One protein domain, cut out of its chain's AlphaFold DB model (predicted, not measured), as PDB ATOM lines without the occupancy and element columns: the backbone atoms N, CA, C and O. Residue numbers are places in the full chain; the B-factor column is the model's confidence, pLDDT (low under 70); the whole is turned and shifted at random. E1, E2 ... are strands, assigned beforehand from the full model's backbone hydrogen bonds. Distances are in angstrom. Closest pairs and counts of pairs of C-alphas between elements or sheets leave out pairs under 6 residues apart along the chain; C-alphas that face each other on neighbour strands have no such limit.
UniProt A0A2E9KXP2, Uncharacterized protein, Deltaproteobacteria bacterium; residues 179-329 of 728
ATOM      1  N   VAL A 179     244.663 176.443 146.129       97.19
ATOM      2  CA  VAL A 179     243.362 175.790 145.919       97.19
ATOM      3  C   VAL A 179     242.241 176.720 146.375       97.19
ATOM      4  O   VAL A 179     242.243 177.180 147.513       97.19
ATOM      5  N   ASN A 180     241.267 176.999 145.511       96.94
ATOM      6  CA  ASN A 180     240.051 177.709 145.912       96.94
ATOM      7  C   ASN A 180     239.124 176.793 146.714       96.94
ATOM      8  O   ASN A 180     239.048 175.593 146.450       96.94
ATOM      9  N   VAL A 181     238.396 177.362 147.668       96.25
ATOM     10  CA  VAL A 181     237.416 176.652 148.486       96.25
ATOM     11  C   VAL A 181     236.073 177.367 148.431       96.25
ATOM     12  O   VAL A 181     235.998 178.590 148.385       96.25
ATOM     13  N   SER A 182     234.995 176.593 148.461       95.38
ATOM     14  CA  SER A 182     233.624 177.115 148.397       95.38
ATOM     15  C   SER A 182     233.245 178.075 149.521       95.38
ATOM     16  O   SER A 182     232.403 178.950 149.333       95.38
ATOM     17  N   ARG A 183     233.885 177.945 150.681       93.69
ATOM     18  CA  ARG A 183     233.717 178.826 151.838       93.69
ATOM     19  C   ARG A 183     234.907 178.670 152.779       93.69
ATOM     20  O   ARG A 183     235.547 177.625 152.803       93.69
ATOM     21  N   ASN A 184     235.166 179.682 153.600       91.62
ATOM     22  CA  ASN A 184     236.245 179.655 154.597       91.62
ATOM     23  C   ASN A 184     235.749 179.473 156.046       91.62
ATOM     24  O   ASN A 184     236.550 179.322 156.967       91.62
ATOM     25  N   THR A 185     234.432 179.493 156.269       89.88
ATOM     26  CA  THR A 185     233.851 179.396 157.614       89.88
ATOM     27  C   THR A 185     234.100 178.013 158.204       89.88
ATOM     28  O   THR A 185     233.638 177.029 157.641       89.88
ATOM     29  N   GLY A 186     234.766 177.940 159.357       87.06
ATOM     30  CA  GLY A 186     235.108 176.674 160.019       87.06
ATOM     31  C   GLY A 186     236.492 176.126 159.655       87.06
ATOM     32  O   GLY A 186     236.937 175.176 160.292       87.06
ATOM     33  N   LEU A 187     237.199 176.743 158.701       93.75
ATOM     34  CA  LEU A 187     238.597 176.416 158.422       93.75
ATOM     35  C   LEU A 187     239.530 177.044 159.462       93.75
ATOM     36  O   LEU A 187     239.275 178.131 159.985       93.75
ATOM     37  N   ALA A 188     240.639 176.362 159.723       94.31
ATOM     38  CA  ALA A 188     241.716 176.831 160.581       94.31
ATOM     39  C   ALA A 188     243.073 176.500 159.949       94.31
ATOM     40  O   ALA A 188     243.185 175.591 159.123       94.31
ATOM     41  N   ASP A 189     244.112 177.218 160.364       93.69
ATOM     42  CA  ASP A 189     245.488 176.877 160.005       93.69
ATOM     43  C   ASP A 189     245.819 175.450 160.469       93.69
ATOM     44  O   ASP A 189     245.433 175.038 161.565       93.69
ATOM     45  N   ASN A 190     246.566 174.703 159.653       93.06
ATOM     46  CA  ASN A 190     246.889 173.284 159.857       93.06
ATOM     47  C   ASN A 190     245.681 172.332 159.848       93.06
ATOM     48  O   ASN A 190     245.841 171.144 160.138       93.06
ATOM     49  N   ALA A 191     244.481 172.810 159.500       95.38
ATOM     50  CA  ALA A 191     243.361 171.916 159.254       95.38
ATOM     51  C   ALA A 191     243.673 170.987 158.070       95.38
ATOM     52  O   ALA A 191     244.378 171.350 157.122       95.38
ATOM     53  N   ARG A 192     243.141 169.769 158.143       94.50
ATOM     54  CA  ARG A 192     243.358 168.700 157.171       94.50
ATOM     55  C   ARG A 192     242.128 168.577 156.285       94.50
ATOM     56  O   ARG A 192     241.060 168.213 156.769       94.50
ATOM     57  N   LEU A 193     242.288 168.855 154.998       95.38
ATOM     58  CA  LEU A 193     241.285 168.614 153.970       95.38
ATOM     59  C   LEU A 193     241.501 167.211 153.409       95.38
ATOM     60  O   LEU A 193     242.525 166.914 152.793       95.38
ATOM     61  N   MET A 194     240.540 166.341 153.659       93.50
ATOM     62  CA  MET A 194     240.565 164.947 153.263       93.50
ATOM     63  C   MET A 194     239.746 164.775 151.991       93.50
ATOM     64  O   MET A 194     238.516 164.830 152.035       93.50
ATOM     65  N   LEU A 195     240.425 164.607 150.855       93.75
ATOM     66  CA  LEU A 195     239.770 164.437 149.559       93.75
ATOM     67  C   LEU A 195     239.080 163.085 149.510       93.75
ATOM     68  O   LEU A 195     239.731 162.053 149.666       93.75
ATOM     69  N   SER A 196     237.786 163.085 149.230       90.50
ATOM     70  CA  SER A 196     236.993 161.878 149.023       90.50
ATOM     71  C   SER A 196     235.925 162.142 147.966       90.50
ATOM     72  O   SER A 196     235.684 163.280 147.575       90.50
ATOM     73  N   THR A 197     235.282 161.091 147.459       85.44
ATOM     74  CA  THR A 197     234.162 161.276 146.525       85.44
ATOM     75  C   THR A 197     232.895 161.714 147.256       85.44
ATOM     76  O   THR A 197     232.082 162.445 146.686       85.44
ATOM     77  N   GLN A 198     232.733 161.269 148.509       85.38
ATOM     78  CA  GLN A 198     231.581 161.524 149.376       85.38
ATOM     79  C   GLN A 198     232.005 161.547 150.855       85.38
ATOM     80  O   GLN A 198     233.048 160.996 151.222       85.38
ATOM     81  N   ALA A 199     231.164 162.099 151.730       78.50
ATOM     82  CA  ALA A 199     231.440 162.205 153.168       78.50
ATOM     83  C   ALA A 199     231.693 160.852 153.873       78.50
ATOM     84  O   ALA A 199     232.432 160.801 154.851       78.50
ATOM     85  N   ALA A 200     231.098 159.760 153.378       70.31
ATOM     86  CA  ALA A 200     231.159 158.430 153.997       70.31
ATOM     87  C   ALA A 200     232.169 157.461 153.341       70.31
ATOM     88  O   ALA A 200     232.246 156.297 153.732       70.31
ATOM     89  N   THR A 201     232.911 157.894 152.318       74.75
ATOM     90  CA  THR A 201     233.861 157.043 151.576       74.75
ATOM     91  C   THR A 201     235.300 157.305 152.000       74.75
ATOM     92  O   THR A 201     235.665 158.461 152.213       74.75
ATOM     93  N   THR A 202     236.140 156.265 152.035       71.62
ATOM     94  CA  THR A 202     237.586 156.416 152.256       71.62
ATOM     95  C   THR A 202     238.173 157.364 151.216       71.62
ATOM     96  O   THR A 202     238.017 157.142 150.016       71.62
ATOM     97  N   GLY A 203     238.827 158.431 151.666       79.38
ATOM     98  CA  GLY A 203     239.451 159.374 150.748       79.38
ATOM     99  C   GLY A 203     240.779 158.907 150.157       79.38
ATOM    100  O   GLY A 203     241.281 157.826 150.471       79.38
ATOM    101  N   THR A 204     241.341 159.740 149.289       84.81
ATOM    102  CA  THR A 204     242.490 159.418 148.428       84.81
ATOM    103  C   THR A 204     243.742 160.221 148.762       84.81
ATOM    104  O   THR A 204     244.857 159.746 148.546       84.81
ATOM    105  N   GLU A 205     243.568 161.428 149.294       94.25
ATOM    106  CA  GLU A 205     244.640 162.367 149.598       94.25
ATOM    107  C   GLU A 205     244.303 163.169 150.856       94.25
ATOM    108  O   GLU A 205     243.150 163.555 151.072       94.25
ATOM    109  N   ILE A 206     245.326 163.480 151.654       95.25
ATOM    110  CA  ILE A 206     245.226 164.469 152.726       95.25
ATOM    111  C   ILE A 206     246.020 165.711 152.320       95.25
ATOM    112  O   ILE A 206     247.195 165.634 151.957       95.25
ATOM    113  N   ILE A 207     245.365 166.863 152.417       96.62
ATOM    114  CA  ILE A 207     245.927 168.192 152.184       96.62
ATOM    115  C   ILE A 207     245.963 168.931 153.522       96.62
ATOM    116  O   ILE A 207     244.974 168.933 154.251       96.62
ATOM    117  N   SER A 208     247.080 169.578 153.848       96.31
ATOM    118  CA  SER A 208     247.188 170.445 155.026       96.31
ATOM    119  C   SER A 208     247.087 171.906 154.610       96.31
ATOM    120  O   SER A 208     247.780 172.322 153.684       96.31
ATOM    121  N   ILE A 209     246.269 172.695 155.307       98.00
ATOM    122  CA  ILE A 209     246.269 174.154 155.156       98.00
ATOM    123  C   ILE A 209     247.521 174.708 155.835       98.00
ATOM    124  O   ILE A 209     247.778 174.401 157.001       98.00
ATOM    125  N   ASP A 210     248.304 175.505 155.114       97.75
ATOM    126  CA  ASP A 210     249.525 176.090 155.662       97.75
ATOM    127  C   ASP A 210     249.188 177.157 156.717       97.75
ATOM    128  O   ASP A 210     248.093 177.723 156.738       97.75
ATOM    129  N   ALA A 211     250.135 177.460 157.605       95.56
ATOM    130  CA  ALA A 211     249.963 178.543 158.570       95.56
ATOM    131  C   ALA A 211     249.738 179.886 157.850       95.56
ATOM    132  O   ALA A 211     250.486 180.240 156.939       95.56
ATOM    133  N   SER A 212     248.720 180.643 158.271       95.31
ATOM    134  CA  SER A 212     248.231 181.843 157.576       95.31
ATOM    135  C   SER A 212     247.841 181.598 156.109       95.31
ATOM    136  O   SER A 212     247.835 182.529 155.303       95.31
ATOM    137  N   GLY A 213     247.515 180.353 155.752       96.00
ATOM    138  CA  GLY A 213     247.220 179.940 154.384       96.00
ATOM    139  C   GLY A 213     245.814 180.299 153.907       96.00
ATOM    140  O   GLY A 213     245.526 180.124 152.728       96.00
ATOM    141  N   ILE A 214     244.934 180.799 154.778       97.12
ATOM    142  CA  ILE A 214     243.536 181.103 154.444       97.12
ATOM    143  C   ILE A 214     243.403 182.561 153.989       97.12
ATOM    144  O   ILE A 214     243.461 183.486 154.800       97.12
ATOM    145  N   ASN A 215     243.145 182.780 152.699       95.81
ATOM    146  CA  ASN A 215     242.768 184.092 152.182       95.81
ATOM    147  C   ASN A 215     241.243 184.265 152.212       95.81
ATOM    148  O   ASN A 215     240.513 183.694 151.403       95.81
ATOM    149  N   THR A 216     240.756 185.095 153.134       92.94
ATOM    150  CA  THR A 216     239.318 185.339 153.325       92.94
ATOM    151  C   THR A 216     238.708 186.321 152.327       92.94
ATOM    152  O   THR A 216     237.489 186.455 152.289       92.94
ATOM    153  N   THR A 217     239.524 187.007 151.517       93.00
ATOM    154  CA  THR A 217     239.030 187.952 150.500       93.00
ATOM    155  C   THR A 217     238.559 187.227 149.246       93.00
ATOM    156  O   THR A 217     237.578 187.646 148.643       93.00
ATOM    157  N   ASN A 218     239.244 186.149 148.857       94.00
ATOM    158  CA  ASN A 218     238.955 185.406 147.626       94.00
ATOM    159  C   ASN A 218     238.736 183.897 147.834       94.00
ATOM    160  O   ASN A 218     238.687 183.142 146.865       94.00
ATOM    161  N   ASN A 219     238.635 183.446 149.090       95.50
ATOM    162  CA  ASN A 219     238.499 182.036 149.466       95.50
ATOM    163  C   ASN A 219     239.523 181.124 148.783       95.50
ATOM    164  O   ASN A 219     239.205 180.051 148.269       95.50
ATOM    165  N   GLN A 220     240.775 181.566 148.785       96.44
ATOM    166  CA  GLN A 220     241.904 180.798 148.294       96.44
ATOM    167  C   GLN A 220     242.739 180.292 149.467       96.44
ATOM    168  O   GLN A 220     243.015 181.024 150.417       96.44
ATOM    169  N   LEU A 221     243.148 179.033 149.387       97.75
ATOM    170  CA  LEU A 221     243.987 178.371 150.371       97.75
ATOM    171  C   LEU A 221     245.400 178.200 149.821       97.75
ATOM    172  O   LEU A 221     245.577 177.789 148.671       97.75
ATOM    173  N   THR A 222     246.390 178.472 150.666       98.00
ATOM    174  CA  THR A 222     247.770 178.010 150.500       98.00
ATOM    175  C   THR A 222     247.928 176.717 151.288       98.00
ATOM    176  O   THR A 222     247.593 176.670 152.474       98.00
ATOM    177  N   VAL A 223     248.351 175.652 150.612       97.81
ATOM    178  CA  VAL A 223     248.301 174.291 151.144       97.81
ATOM    179  C   VAL A 223     249.555 173.483 150.835       97.81
ATOM    180  O   VAL A 223     250.155 173.609 149.763       97.81
ATOM    181  N   THR A 224     249.844 172.531 151.715       97.44
ATOM    182  CA  THR A 224     250.768 171.428 151.470       97.44
ATOM    183  C   THR A 224     249.983 170.184 151.034       97.44
ATOM    184  O   THR A 224     249.092 169.708 151.742       97.44
ATOM    185  N   ARG A 225     250.306 169.654 149.848       96.19
ATOM    186  CA  ARG A 225     249.632 168.510 149.202       96.19
ATOM    187  C   ARG A 225     250.248 167.167 149.604       96.19
ATOM    188  O   ARG A 225     251.437 167.116 149.914       96.19
ATOM    189  N   GLY A 226     249.466 166.085 149.536       94.12
ATOM    190  CA  GLY A 226     249.964 164.717 149.745       94.12
ATOM    191  C   GLY A 226     250.663 164.498 151.094       94.12
ATOM    192  O   GLY A 226     251.707 163.847 151.163       94.12
ATOM    193  N   VAL A 227     250.146 165.089 152.174       94.06
ATOM    194  CA  VAL A 227     250.775 164.953 153.497       94.06
ATOM    195  C   VAL A 227     250.565 163.546 154.067       94.06
ATOM    196  O   VAL A 227     249.720 162.780 153.600       94.06
ATOM    197  N   TYR A 228     251.363 163.189 155.077       92.88
ATOM    198  CA  TYR A 228     251.265 161.914 155.805       92.88
ATOM    199  C   TYR A 228     251.410 160.659 154.928       92.88
ATOM    200  O   TYR A 228     250.846 159.607 155.212       92.88
ATOM    201  N   GLY A 229     252.197 160.759 153.854       89.94
ATOM    202  CA  GLY A 229     252.466 159.640 152.948       89.94
ATOM    203  C   GLY A 229     251.344 159.357 151.946       89.94
ATOM    204  O   GLY A 229     251.428 158.363 151.228       89.94
ATOM    205  N   THR A 230     250.326 160.220 151.873       94.62
ATOM    206  CA  THR A 230     249.321 160.180 150.802       94.62
ATOM    207  C   THR A 230     249.901 160.712 149.485       94.62
ATOM    208  O   THR A 230     250.919 161.401 149.471       94.62
ATOM    209  N   THR A 231     249.290 160.372 148.346       93.50
ATOM    210  CA  THR A 231     249.776 160.803 147.020       93.50
ATOM    211  C   THR A 231     248.906 161.928 146.481       93.50
ATOM    212  O   THR A 231     247.695 161.765 146.359       93.50
ATOM    213  N   ALA A 232     249.524 163.054 146.117       94.69
ATOM    214  CA  ALA A 232     248.798 164.180 145.547       94.69
ATOM    215  C   ALA A 232     248.235 163.866 144.152       94.69
ATOM    216  O   ALA A 232     248.961 163.410 143.264       94.69
ATOM    217  N   SER A 233     246.953 164.163 143.947       93.44
ATOM    218  CA  SER A 233     246.247 163.984 142.670       93.44
ATOM    219  C   SER A 233     245.728 165.317 142.122       93.44
ATOM    220  O   SER A 233     245.733 166.330 142.821       93.44
ATOM    221  N   ALA A 234     245.344 165.381 140.846       94.44
ATOM    222  CA  ALA A 234     244.658 166.579 140.356       94.44
ATOM    223  C   ALA A 234     243.354 166.769 141.150       94.44
ATOM    224  O   ALA A 234     242.708 165.779 141.477       94.44
ATOM    225  N   ILE A 235     242.980 168.012 141.461       95.62
ATOM    226  CA  ILE A 235     241.708 168.330 142.122       95.62
ATOM    227  C   ILE A 235     240.731 168.786 141.035       95.62
ATOM    228  O   ILE A 235     240.880 169.908 140.528       95.62
ATOM    229  N   PRO A 236     239.751 167.946 140.647       95.06
ATOM    230  CA  PRO A 236     238.751 168.346 139.676       95.06
ATOM    231  C   PRO A 236     237.957 169.556 140.146       95.06
ATOM    232  O   PRO A 236     237.794 169.780 141.347       95.06
ATOM    233  N   PHE A 237     237.443 170.332 139.196       95.62
ATOM    234  CA  PHE A 237     236.534 171.429 139.522       95.62
ATOM    235  C   PHE A 237     235.327 170.891 140.314       95.62
ATOM    236  O   PHE A 237     234.659 169.967 139.843       95.62
ATOM    237  N   GLY A 238     235.075 171.418 141.519       94.88
ATOM    238  CA  GLY A 238     233.981 170.961 142.389       94.88
ATOM    239  C   GLY A 238     234.251 169.695 143.217       94.88
ATOM    240  O   GLY A 238     233.300 169.095 143.731       94.88
ATOM    241  N   ALA A 239     235.514 169.280 143.362       95.06
ATOM    242  CA  ALA A 239     235.890 168.129 144.184       95.06
ATOM    243  C   ALA A 239     235.498 168.315 145.657       95.06
ATOM    244  O   ALA A 239     235.601 169.407 146.204       95.06
ATOM    245  N   PHE A 240     235.085 167.246 146.319       95.06
ATOM    246  CA  PHE A 240     234.691 167.244 147.717       95.06
ATOM    247  C   PHE A 240     235.885 166.983 148.634       95.06
ATOM    248  O   PHE A 240     236.747 166.141 148.365       95.06
ATOM    249  N   ALA A 241     235.909 167.696 149.755       94.75
ATOM    250  CA  ALA A 241     236.812 167.417 150.852       94.75
ATOM    251  C   ALA A 241     236.102 167.574 152.193       94.75
ATOM    252  O   ALA A 241     235.394 168.555 152.439       94.75
ATOM    253  N   LYS A 242     236.371 166.625 153.086       92.88
ATOM    254  CA  LYS A 242     235.989 166.726 154.489       92.88
ATOM    255  C   LYS A 242     237.117 167.372 155.280       92.88
ATOM    256  O   LYS A 242     238.269 166.961 155.152       92.88
ATOM    257  N   CYS A 243     236.816 168.388 156.076       93.88
ATOM    258  CA  CYS A 243     237.823 169.078 156.869       93.88
ATOM    259  C   CYS A 243     237.871 168.524 158.289       93.88
ATOM    260  O   CYS A 243     236.838 168.344 158.928       93.88
ATOM    261  N   PHE A 244     239.074 168.350 158.821       93.88
ATOM    262  CA  PHE A 244     239.287 168.001 160.217       93.88
ATOM    263  C   PHE A 244     240.344 168.889 160.862       93.88
ATOM    264  O   PHE A 244     241.317 169.291 160.224       93.88
ATOM    265  N   ILE A 245     240.181 169.135 162.157       93.62
ATOM    266  CA  ILE A 245     241.185 169.764 163.019       93.62
ATOM    267  C   ILE A 245     241.560 168.811 164.151       93.62
ATOM    268  O   ILE A 245     240.786 167.918 164.509       93.62
ATOM    269  N   ASP A 246     242.741 168.997 164.731       91.94
ATOM    270  CA  ASP A 246     243.140 168.223 165.903       91.94
ATOM    271  C   ASP A 246     242.243 168.569 167.098       91.94
ATOM    272  O   ASP A 246     242.009 169.738 167.416       91.94
ATOM    273  N   SER A 247     241.713 167.536 167.752       91.81
ATOM    274  CA  SER A 247     240.995 167.686 169.013       91.81
ATOM    275  C   SER A 247     241.976 167.921 170.159       91.81
ATOM    276  O   SER A 247     243.121 167.470 170.131       91.81
ATOM    277  N   ALA A 248     241.497 168.556 171.228       92.81
ATOM    278  CA  ALA A 248     242.212 168.561 172.503       92.81
ATOM    279  C   ALA A 248     242.261 167.159 173.150       92.81
ATOM    280  O   ALA A 248     243.094 166.911 174.023       92.81
ATOM    281  N   THR A 249     241.380 166.242 172.735       95.56
ATOM    282  CA  THR A 249     241.356 164.856 173.211       95.56
ATOM    283  C   THR A 249     242.537 164.075 172.632       95.56
ATOM    284  O   THR A 249     242.570 163.747 171.444       95.56
ATOM    285  N   THR A 250     243.497 163.752 173.497       96.25
ATOM    286  CA  THR A 250     244.687 162.956 173.176       96.25
ATOM    287  C   THR A 250     244.895 161.869 174.225       96.25
ATOM    288  O   THR A 250     244.482 162.015 175.372       96.25
ATOM    289  N   SER A 251     245.535 160.776 173.827       97.50
ATOM    290  CA  SER A 251     245.914 159.661 174.698       97.50
ATOM    291  C   SER A 251     247.218 159.040 174.198       97.50
ATOM    292  O   SER A 251     247.860 159.564 173.282       97.50
ATOM    293  N   THR A 252     247.622 157.916 174.777       97.81
ATOM    294  CA  THR A 252     248.751 157.118 174.293       97.81
ATOM    295  C   THR A 252     248.356 155.661 174.132       97.81
ATOM    296  O   THR A 252     247.534 155.161 174.901       97.81
ATOM    297  N   ILE A 253     248.974 154.983 173.167       97.75
ATOM    298  CA  ILE A 253     248.877 153.527 173.012       97.75
ATOM    299  C   ILE A 253     249.316 152.845 174.320       97.75
ATOM    300  O   ILE A 253     250.312 153.265 174.914       97.75
ATOM    301  N   ASN A 254     248.563 151.839 174.766       96.81
ATOM    302  CA  ASN A 254     248.830 151.038 175.962       96.81
ATOM    303  C   ASN A 254     248.579 149.540 175.687       96.81
ATOM    304  O   ASN A 254     247.809 148.883 176.384       96.81
ATOM    305  N   GLU A 255     249.220 149.007 174.647       92.94
ATOM    306  CA  GLU A 255     249.127 147.587 174.263       92.94
ATOM    307  C   GLU A 255     250.076 146.703 175.088       92.94
ATOM    308  O   GLU A 255     250.025 145.474 175.021       92.94
ATOM    309  N   GLY A 256     251.023 147.313 175.816       90.38
ATOM    310  CA  GLY A 256     252.145 146.601 176.435       90.38
ATOM    311  C   GLY A 256     253.139 146.023 175.412       90.38
ATOM    312  O   GLY A 256     253.996 145.211 175.772       90.38
ATOM    313  N   GLY A 257     253.027 146.429 174.140       91.50
ATOM    314  CA  GLY A 257     253.790 145.951 172.987       91.50
ATOM    315  C   GLY A 257     253.537 146.795 171.727       91.50
ATOM    316  O   GLY A 257     252.947 147.867 171.787       91.50
ATOM    317  N   THR A 258     254.018 146.350 170.565       95.44
ATOM    318  CA  THR A 258     253.780 147.055 169.291       95.44
ATOM    319  C   THR A 258     252.336 146.863 168.830       95.44
ATOM    320  O   THR A 258     251.915 145.721 168.675       95.44
ATOM    321  N   PHE A 259     251.641 147.956 168.507       96.88
ATOM    322  CA  PHE A 259     250.395 147.925 167.737       96.88
ATOM    323  C   PHE A 259     250.744 147.674 166.261       96.88
ATOM    324  O   PHE A 259     251.225 148.564 165.549       96.88
ATOM    325  N   ALA A 260     250.622 146.426 165.816       95.12
ATOM    326  CA  ALA A 260     251.103 145.965 164.519       95.12
ATOM    327  C   ALA A 260     250.135 146.337 163.391       95.12
ATOM    328  O   ALA A 260     248.941 146.451 163.618       95.12
ATOM    329  N   ALA A 261     250.622 146.485 162.152       92.88
ATOM    330  CA  ALA A 261     249.849 146.933 160.979       92.88
ATOM    331  C   ALA A 261     248.519 146.176 160.729       92.88
ATOM    332  O   ALA A 261     247.601 146.737 160.136       92.88
ATOM    333  N   GLY A 262     248.419 144.914 161.164       93.06
ATOM    334  CA  GLY A 262     247.219 144.082 161.021       93.06
ATOM    335  C   GLY A 262     246.234 144.139 162.192       93.06
ATOM    336  O   GLY A 262     245.154 143.561 162.083       93.06
ATOM    337  N   ASP A 263     246.587 144.802 163.293       96.44
ATOM    338  CA  ASP A 263     245.752 144.859 164.489       96.44
ATOM    339  C   ASP A 263     244.546 145.781 164.266       96.44
ATOM    340  O   ASP A 263     244.655 146.839 163.637       96.44
ATOM    341  N   THR A 264     243.385 145.376 164.784       96.19
ATOM    342  CA  THR A 264     242.110 146.109 164.656       96.19
ATOM    343  C   THR A 264     241.567 146.613 165.986       96.19
ATOM    344  O   THR A 264     240.538 147.283 166.003       96.19
ATOM    345  N   THR A 265     242.225 146.278 167.090       96.75
ATOM    346  CA  THR A 265     241.885 146.757 168.429       96.75
ATOM    347  C   THR A 265     243.063 147.574 168.923       96.75
ATOM    348  O   THR A 265     244.161 147.037 169.006       96.75
ATOM    349  N   LEU A 266     242.822 148.856 169.179       97.56
ATOM    350  CA  LEU A 266     243.783 149.820 169.690       97.56
ATOM    351  C   LEU A 266     243.453 150.132 171.155       97.56
ATOM    352  O   LEU A 266     242.474 150.823 171.441       97.56
ATOM    353  N   THR A 267     244.283 149.655 172.069       97.62
ATOM    354  CA  THR A 267     244.182 149.891 173.509       97.62
ATOM    355  C   THR A 267     244.823 151.230 173.870       97.62
ATOM    356  O   THR A 267     246.000 151.468 173.590       97.62
ATOM    357  N   LEU A 268     244.070 152.114 174.526       97.94
ATOM    358  CA  LEU A 268     244.550 153.419 174.992       97.94
ATOM    359  C   LEU A 268     244.804 153.441 176.504       97.94
ATOM    360  O   LEU A 268     244.231 152.671 177.276       97.94
ATOM    361  N   ALA A 269     245.644 154.370 176.960       97.44
ATOM    362  CA  ALA A 269     245.801 154.651 178.389       97.44
ATOM    363  C   ALA A 269     244.492 155.181 179.014       97.44
ATOM    364  O   ALA A 269     244.114 154.785 180.118       97.44
ATOM    365  N   ASP A 270     243.789 156.041 178.278       96.94
ATOM    366  CA  ASP A 270     242.442 156.536 178.576       96.94
ATOM    367  C   ASP A 270     241.717 156.812 177.252       96.94
ATOM    368  O   ASP A 270     242.216 157.587 176.431       96.94
ATOM    369  N   ALA A 271     240.577 156.159 177.025       96.31
ATOM    370  CA  ALA A 271     239.742 156.378 175.841       96.31
ATOM    371  C   ALA A 271     238.596 157.383 176.080       96.31
ATOM    372  O   ALA A 271     237.737 157.569 175.215       96.31
ATOM    373  N   THR A 272     238.560 158.061 177.231       95.31
ATOM    374  CA  THR A 272     237.547 159.081 177.528       95.31
ATOM    375  C   THR A 272     237.552 160.182 176.464       95.31
ATOM    376  O   THR A 272     238.567 160.822 176.204       95.31
ATOM    377  N   GLY A 273     236.392 160.429 175.849       91.94
ATOM    378  CA  GLY A 273     236.221 161.459 174.819       91.94
ATOM    379  C   GLY A 273     236.532 161.005 173.388       91.94
ATOM    380  O   GLY A 273     236.295 161.780 172.463       91.94
ATOM    381  N   PHE A 274     237.005 159.771 173.188       96.06
ATOM    382  CA  PHE A 274     237.005 159.123 171.876       96.06
ATOM    383  C   PHE A 274     235.608 158.564 171.592       96.06
ATOM    384  O   PHE A 274     234.954 158.022 172.483       96.06
ATOM    385  N   LEU A 275     235.128 158.733 170.360       94.56
ATOM    386  CA  LEU A 275     233.754 158.413 169.977       94.56
ATOM    387  C   LEU A 275     233.734 157.416 168.820       94.56
ATOM    388  O   LEU A 275     234.553 157.499 167.904       94.56
ATOM    389  N   GLU A 276     232.757 156.512 168.851       95.25
ATOM    390  CA  GLU A 276     232.414 155.666 167.707       95.25
ATOM    391  C   GLU A 276     232.024 156.536 166.499       95.25
ATOM    392  O   GLU A 276     231.342 157.552 166.640       95.25
ATOM    393  N   GLY A 277     232.501 156.158 165.314       90.44
ATOM    394  CA  GLY A 277     232.386 156.921 164.069       90.44
ATOM    395  C   GLY A 277     233.422 158.043 163.914       90.44
ATOM    396  O   GLY A 277     233.517 158.631 162.837       90.44
ATOM    397  N   GLY A 278     234.204 158.342 164.957       92.56
ATOM    398  CA  GLY A 278     235.261 159.349 164.924       92.56
ATOM    399  C   GLY A 278     236.519 158.887 164.189       92.56
ATOM    400  O   GLY A 278     236.725 157.700 163.935       92.56
ATOM    401  N   TYR A 279     237.399 159.840 163.887       94.62
ATOM    402  CA  TYR A 279     238.726 159.560 163.345       94.62
ATOM    403  C   TYR A 279     239.807 159.917 164.359       94.62
ATOM    404  O   TYR A 279     239.676 160.880 165.117       94.62
ATOM    405  N   VAL A 280     240.884 159.140 164.363       95.75
ATOM    406  CA  VAL A 280     242.071 159.384 165.183       95.75
ATOM    407  C   VAL A 280     243.319 159.375 164.316       95.75
ATOM    408  O   VAL A 280     243.360 158.751 163.255       95.75
ATOM    409  N   PHE A 281     244.343 160.066 164.794       94.00
ATOM    410  CA  PHE A 281     245.619 160.215 164.123       94.00
ATOM    411  C   PHE A 281     246.759 159.692 164.999       94.00
ATOM    412  O   PHE A 281     246.836 160.027 166.186       94.00
ATOM    413  N   ILE A 282     247.639 158.879 164.407       94.94
ATOM    414  CA  ILE A 282     248.827 158.310 165.058       94.94
ATOM    415  C   ILE A 282     250.006 158.411 164.090       94.94
ATOM    416  O   ILE A 282     250.035 157.750 163.051       94.94
ATOM    417  N   GLY A 283     251.002 159.239 164.414       91.19
ATOM    418  CA  GLY A 283     252.178 159.428 163.558       91.19
ATOM    419  C   GLY A 283     251.820 159.997 162.180       91.19
ATOM    420  O   GLY A 283     251.641 161.199 162.060       91.19
ATOM    421  N   ASN A 284     251.745 159.142 161.153       91.69
ATOM    422  CA  ASN A 284     251.329 159.493 159.785       91.69
ATOM    423  C   ASN A 284     250.070 158.725 159.332       91.69
ATOM    424  O   ASN A 284     249.759 158.692 158.145       91.69
ATOM    425  N   GLU A 285     249.367 158.060 160.244       95.50
ATOM    426  CA  GLU A 285     248.229 157.206 159.917       95.50
ATOM    427  C   GLU A 285     246.923 157.775 160.467       95.50
ATOM    428  O   GLU A 285     246.856 158.196 161.625       95.50
ATOM    429  N   VAL A 286     245.875 157.733 159.642       94.69
ATOM    430  CA  VAL A 286     244.497 158.022 160.051       94.69
ATOM    431  C   VAL A 286     243.744 156.709 160.241       94.69
ATOM    432  O   VAL A 286     243.770 155.831 159.375       94.69
ATOM    433  N   LEU A 287     243.033 156.590 161.359       95.25
ATOM    434  CA  LEU A 287     242.211 155.433 161.692       95.25
ATOM    435  C   LEU A 287     240.765 155.882 161.936       95.25
ATOM    436  O   LEU A 287     240.532 156.915 162.559       95.25
ATOM    437  N   ASN A 288     239.798 155.105 161.453       94.75
ATOM    438  CA  ASN A 288     238.381 155.254 161.790       94.75
ATOM    439  C   ASN A 288     238.077 154.396 163.022       94.75
ATOM    440  O   ASN A 288     238.447 153.226 163.035       94.75
ATOM    441  N   VAL A 289     237.406 154.950 164.027       96.38
ATOM    442  CA  VAL A 289     236.967 154.228 165.225       96.38
ATOM    443  C   VAL A 289     235.568 153.671 164.986       96.38
ATOM    444  O   VAL A 289     234.605 154.425 164.905       96.38
ATOM    445  N   THR A 290     235.432 152.350 164.914       96.44
ATOM    446  CA  THR A 290     234.152 151.672 164.652       96.44
ATOM    447  C   THR A 290     233.448 151.172 165.905       96.44
ATOM    448  O   THR A 290     232.271 150.846 165.827       96.44
ATOM    449  N   ALA A 291     234.132 151.111 167.050       96.94
ATOM    450  CA  ALA A 291     233.518 150.865 168.354       96.94
ATOM    451  C   ALA A 291     234.451 151.312 169.488       96.94
ATOM    452  O   ALA A 291     235.673 151.311 169.326       96.94
ATOM    453  N   VAL A 292     233.878 151.632 170.650       97.12
ATOM    454  CA  VAL A 292     234.617 151.966 171.881       97.12
ATOM    455  C   VAL A 292     234.151 151.047 173.008       97.12
ATOM    456  O   VAL A 292     232.970 151.041 173.357       97.12
ATOM    457  N   ALA A 293     235.066 150.274 173.594       96.56
ATOM    458  CA  ALA A 293     234.784 149.352 174.690       96.56
ATOM    459  C   ALA A 293     235.793 149.550 175.831       96.56
ATOM    460  O   ALA A 293     236.896 149.012 175.819       96.56
ATOM    461  N   GLY A 294     235.415 150.331 176.845       95.81
ATOM    462  CA  GLY A 294     236.351 150.712 177.904       95.81
ATOM    463  C   GLY A 294     237.482 151.564 177.329       95.81
ATOM    464  O   GLY A 294     237.206 152.625 176.780       95.81
ATOM    465  N   ASN A 295     238.721 151.085 177.442       96.81
ATOM    466  CA  ASN A 295     239.902 151.733 176.867       96.81
ATOM    467  C   ASN A 295     240.280 151.209 175.469       96.81
ATOM    468  O   ASN A 295     241.238 151.709 174.879       96.81
ATOM    469  N   ASP A 296     239.527 150.245 174.936       97.44
ATOM    470  CA  ASP A 296     239.824 149.601 173.662       97.44
ATOM    471  C   ASP A 296     238.990 150.238 172.544       97.44
ATOM    472  O   ASP A 296     237.756 150.292 172.611       97.44
ATOM    473  N   LEU A 297     239.660 150.698 171.491       97.88
ATOM    474  CA  LEU A 297     239.041 151.185 170.264       97.88
ATOM    475  C   LEU A 297     239.088 150.087 169.204       97.88
ATOM    476  O   LEU A 297     240.166 149.633 168.831       97.88
ATOM    477  N   THR A 298     237.942 149.689 168.655       97.94
ATOM    478  CA  THR A 298     237.943 148.922 167.399       97.94
ATOM    479  C   THR A 298     238.141 149.899 166.248       97.94
ATOM    480  O   THR A 298     237.455 150.919 166.195       97.94
ATOM    481  N   VAL A 299     239.086 149.621 165.349       97.00
ATOM    482  CA  VAL A 299     239.516 150.567 164.315       97.00
ATOM    483  C   VAL A 299     239.598 149.955 162.921       97.00
ATOM    484  O   VAL A 299     239.979 148.799 162.739       97.00
ATOM    485  N   VAL A 300     239.311 150.780 161.914       94.94
ATOM    486  CA  VAL A 300     239.703 150.543 160.522       94.94
ATOM    487  C   VAL A 300     240.873 151.457 160.193       94.94
ATOM    488  O   VAL A 300     240.835 152.665 160.420       94.94
ATOM    489  N   ARG A 301     241.932 150.862 159.662       94.62
ATOM    490  CA  ARG A 301     243.251 151.478 159.522       94.62
ATOM    491  C   ARG A 301     243.505 152.041 158.132       94.62
ATOM    492  O   ARG A 301     242.712 151.795 157.222       94.62
ATOM    493  N   GLY A 302     244.590 152.803 157.980       91.69
ATOM    494  CA  GLY A 302     245.023 153.344 156.684       91.69
ATOM    495  C   GLY A 302     243.953 154.167 155.954       91.69
ATOM    496  O   GLY A 302     243.761 154.030 154.746       91.69
ATOM    497  N   GLN A 303     243.183 154.971 156.685       91.94
ATOM    498  CA  GLN A 303     242.109 155.771 156.098       91.94
ATOM    499  C   GLN A 303     242.672 156.940 155.277       91.94
ATOM    500  O   GLN A 303     243.800 157.387 155.497       91.94
ATOM    501  N   TYR A 304     241.875 157.445 154.330       89.69
ATOM    502  CA  TYR A 304     242.199 158.607 153.487       89.69
ATOM    503  C   TYR A 304     243.521 158.492 152.702       89.69
ATOM    504  O   TYR A 304     244.220 159.478 152.493       89.69
ATOM    505  N   GLY A 305     243.880 157.272 152.293       88.88
ATOM    506  CA  GLY A 305     245.105 156.989 151.542       88.88
ATOM    507  C   GLY A 305     246.367 156.860 152.402       88.88
ATOM    508  O   GLY A 305     247.453 156.685 151.849       88.88
ATOM    509  N   THR A 306     246.260 156.941 153.735       94.12
ATOM    510  CA  THR A 306     247.391 156.648 154.632       94.12
ATOM    511  C   THR A 306     247.687 155.147 154.678       94.12
ATOM    512  O   THR A 306     246.845 154.315 154.348       94.12
ATOM    513  N   SER A 307     248.904 154.772 155.073       93.00
ATOM    514  CA  SER A 307     249.303 153.362 155.176       93.00
ATOM    515  C   SER A 307     249.188 152.854 156.610       93.00
ATOM    516  O   SER A 307     249.650 153.520 157.533       93.00
ATOM    517  N   ALA A 308     248.644 151.647 156.786       94.25
ATOM    518  CA  ALA A 308     248.698 150.948 158.066       94.25
ATOM    519  C   ALA A 308     250.142 150.518 158.368       94.25
ATOM    520  O   ALA A 308     250.723 149.716 157.632       94.25
ATOM    521  N   ILE A 309     250.732 151.063 159.434       93.94
ATOM    522  CA  ILE A 309     252.121 150.788 159.833       93.94
ATOM    523  C   ILE A 309     252.212 150.368 161.300       93.94
ATOM    524  O   ILE A 309     251.288 150.558 162.078       93.94
ATOM    525  N   ASN A 310     253.328 149.783 161.716       95.81
ATOM    526  CA  ASN A 310     253.506 149.459 163.130       95.81
ATOM    527  C   ASN A 310     253.667 150.743 163.959       95.81
ATOM    528  O   ASN A 310     254.473 151.602 163.598       95.81
ATOM    529  N   HIS A 311     252.972 150.825 165.094       96.31
ATOM    530  CA  HIS A 311     253.131 151.896 166.080       96.31
ATOM    531  C   HIS A 311     253.656 151.329 167.397       96.31
ATOM    532  O   HIS A 311     253.262 150.249 167.834       96.31
ATOM    533  N   ASN A 312     254.574 152.051 168.032       95.94
ATOM    534  CA  ASN A 312     255.132 151.633 169.314       95.94
ATOM    535  C   ASN A 312     254.145 151.906 170.453       95.94
ATOM    536  O   ASN A 312     253.408 152.893 170.412       95.94
ATOM    537  N   ASP A 313     254.210 151.083 171.501       96.19
ATOM    538  CA  ASP A 313     253.551 151.382 172.773       96.19
ATOM    539  C   ASP A 313     253.941 152.783 173.269       96.19
ATOM    540  O   ASP A 313     255.088 153.219 173.106       96.19
ATOM    541  N   GLY A 314     252.984 153.511 173.842       95.31
ATOM    542  CA  GLY A 314     253.167 154.897 174.269       95.31
ATOM    543  C   GLY A 314     253.113 155.952 173.155       95.31
ATOM    544  O   GLY A 314     253.227 157.140 173.463       95.31
ATOM    545  N   ALA A 315     252.928 155.584 171.879       97.31
ATOM    546  CA  ALA A 315     252.731 156.567 170.808       97.31
ATOM    547  C   ALA A 315     251.472 157.418 171.057       97.31
ATOM    548  O   ALA A 315     250.461 156.920 171.552       97.31
ATOM    549  N   THR A 316     251.526 158.708 170.722       97.56
ATOM    550  CA  THR A 316     250.392 159.619 170.918       97.56
ATOM    551  C   THR A 316     249.278 159.327 169.922       97.56
ATOM    552  O   THR A 316     249.514 159.256 168.716       97.56
ATOM    553  N   VAL A 317     248.057 159.235 170.441       97.69
ATOM    554  CA  VAL A 317     246.824 159.105 169.666       97.69
ATOM    555  C   VAL A 317     246.025 160.384 169.852       97.69
ATOM    556  O   VAL A 317     245.688 160.745 170.978       97.69
ATOM    557  N   THR A 318     245.736 161.084 168.760       96.81
ATOM    558  CA  THR A 318     244.977 162.344 168.783       96.81
ATOM    559  C   THR A 318     243.634 162.140 168.107       96.81
ATOM    560  O   THR A 318     243.592 161.681 166.967       96.81
ATOM    561  N   ALA A 319     242.535 162.466 168.784       96.12
ATOM    562  CA  ALA A 319     241.225 162.465 168.145       96.12
ATOM    563  C   ALA A 319     241.107 163.637 167.162       96.12
ATOM    564  O   ALA A 319     241.687 164.703 167.364       96.12
ATOM    565  N   MET A 320     240.326 163.456 166.105       93.94
ATOM    566  CA  MET A 320     240.074 164.479 165.096       93.94
ATOM    567  C   MET A 320     238.655 165.021 165.251       93.94
ATOM    568  O   MET A 320     237.709 164.260 165.451       93.94
ATOM    569  N   THR A 321     238.507 166.340 165.152       93.44
ATOM    570  CA  THR A 321     237.204 167.014 165.179       93.44
ATOM    571  C   THR A 321     236.803 167.379 163.759       93.44
ATOM    572  O   THR A 321     237.592 167.987 163.037       93.44
ATOM    573  N   ASP A 322     235.585 167.007 163.369       91.94
ATOM    574  CA  ASP A 322     234.990 167.402 162.093       91.94
ATOM    575  C   ASP A 322     234.812 168.930 162.046       91.94
ATOM    576  O   ASP A 322     234.185 169.524 162.926       91.94
ATOM    577  N   ALA A 323     235.399 169.560 161.031       92.50
ATOM    578  CA  ALA A 323     235.367 170.998 160.782       92.50
ATOM    579  C   ALA A 323     234.516 171.357 159.545       92.50
ATOM    580  O   ALA A 323     234.558 172.488 159.050       92.50
ATOM    581  N   GLY A 324     233.723 170.403 159.055       91.69
ATOM    582  CA  GLY A 324     232.718 170.579 158.017       91.69
ATOM    583  C   GLY A 324     233.138 170.080 156.639       91.69
ATOM    584  O   GLY A 324     234.254 169.607 156.413       91.69
ATOM    585  N   ASP A 325     232.207 170.244 155.706       93.00
ATOM    586  CA  ASP A 325     232.306 169.761 154.336       93.00
ATOM    587  C   ASP A 325     232.512 170.933 153.363       93.00
ATOM    588  O   ASP A 325     231.956 172.024 153.553       93.00
ATOM    589  N   TYR A 326     233.344 170.718 152.340       94.88
ATOM    590  CA  TYR A 326     233.777 171.764 151.416       94.88
ATOM    591  C   TYR A 326     233.908 171.233 149.987       94.88
ATOM    592  O   TYR A 326     234.409 170.133 149.759       94.88
ATOM    593  N   HIS A 327     233.545 172.067 149.012       95.62
ATOM    594  CA  HIS A 327     234.009 171.910 147.632       95.62
ATOM    595  C   HIS A 327     235.325 172.659 147.427       95.62
ATOM    596  O   HIS A 327     235.443 173.827 147.815       95.62
ATOM    597  N   LEU A 328     236.290 171.987 146.811       95.75
ATOM    598  CA  LEU A 328     237.589 172.493 146.397       95.75
ATOM    599  C   LEU A 328     237.595 172.779 144.896       95.75
ATOM    600  O   LEU A 328     236.862 172.153 144.129       95.75
ATOM    601  N   ASN A 329     238.457 173.712 144.488       96.00
ATOM    602  CA  ASN A 329     238.535 174.212 143.116       96.00
ATOM    603  C   ASN A 329     237.137 174.548 142.570       96.00
ATOM    604  O   ASN A 329     236.723 174.069 141.518       96.00
TER     605      ASN A 329
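What this domain is: This is residues 179 to 329 of the 728 residues of an uncharacterized protein of Deltaproteobacteria bacterium (UniProt A0A2E9KXP2). Two small lobes of strands sit end to end along the longest axis, joined through two long, bent strands, E4 and E9, that run side by side in opposite directions. One lobe holds E1, E2 and E3 beside residues 241 to 244 of E4; the other holds E5, E6, E7 and E8, joined through E6 to residues 317 to 320 of E9. The printed part has 151 residues with no named helix and nine strands, E1 to E9 along the chain, in one strongly twisted antiparallel sheet of order E3, E2, E1, E4, E9, E6, E7, E8, E5. The class is all strand, with 68 residues, under half, in named elements. The whole is compact, with a radius of gyration of the C-alphas of 15.6 A, yet elongated, spanning 50 by 26 by 24 A.

Where its parts are: Begin at Val 179 and go on to C-alpha 192 at (243.358, 168.700, 157.171), where E1, residues 192 to 195, starts. Next come E2, residues 205 to 215 and 22.0 A long, and E3, residues 220 to 224. Find C-alpha 239 at (235.890, 168.129, 144.184); from there E4 runs 34.5 A to residue 252, bending by 75 degrees at residue 248. Then read E5, residues 265 to 267, E6, residues 279 to 282, E7, residues 285 to 293 and 21.5 A long, and E8, residues 296 to 300. E9, residues 316 to 328, runs 30.5 A and ends at C-alpha 328, (237.589, 172.493, 146.397).

How they stand to each other: E1, E2 and E3 form a meander, each strand the antiparallel neighbour of the one before; E6, E7 and E8 form another. In the hairpin of E1 and E2, look for N 193 and O 207, 2.8 A apart. E2 bends by 95 degrees at residue 212, and its N 210 is 3.0 A from O 222 of E3. With E4, the first meander makes a Greek key, the first of four strands being the antiparallel neighbour of the fourth: N 192 and O 244 are 2.8 A apart. E5 to E8 and E6 to E9 are Greek keys too. Between E4 and E9, antiparallel at 162 degrees, find N 321 and O 245 at 2.8 A. E6 is the antiparallel neighbour of E9, and its N 281 is 2.8 A from O 318 of E9. The hairpin of E6 and E7 has N 280 and O 287 at 2.9 A, that of E7 and E8 has N 288 and O 300 at 2.8 A, and the edge strand E5 has N 266 2.8 A from O 297 of E8.

The domain as a whole: The farthest C-alphas, those of Thr 217 and Gly 256, are 50.5 A apart. The printed part has no cut. Long links join E3 to E4, E4 to E5, E5 to E6 and E8 to E9. No printed residue has a pLDDT under 70.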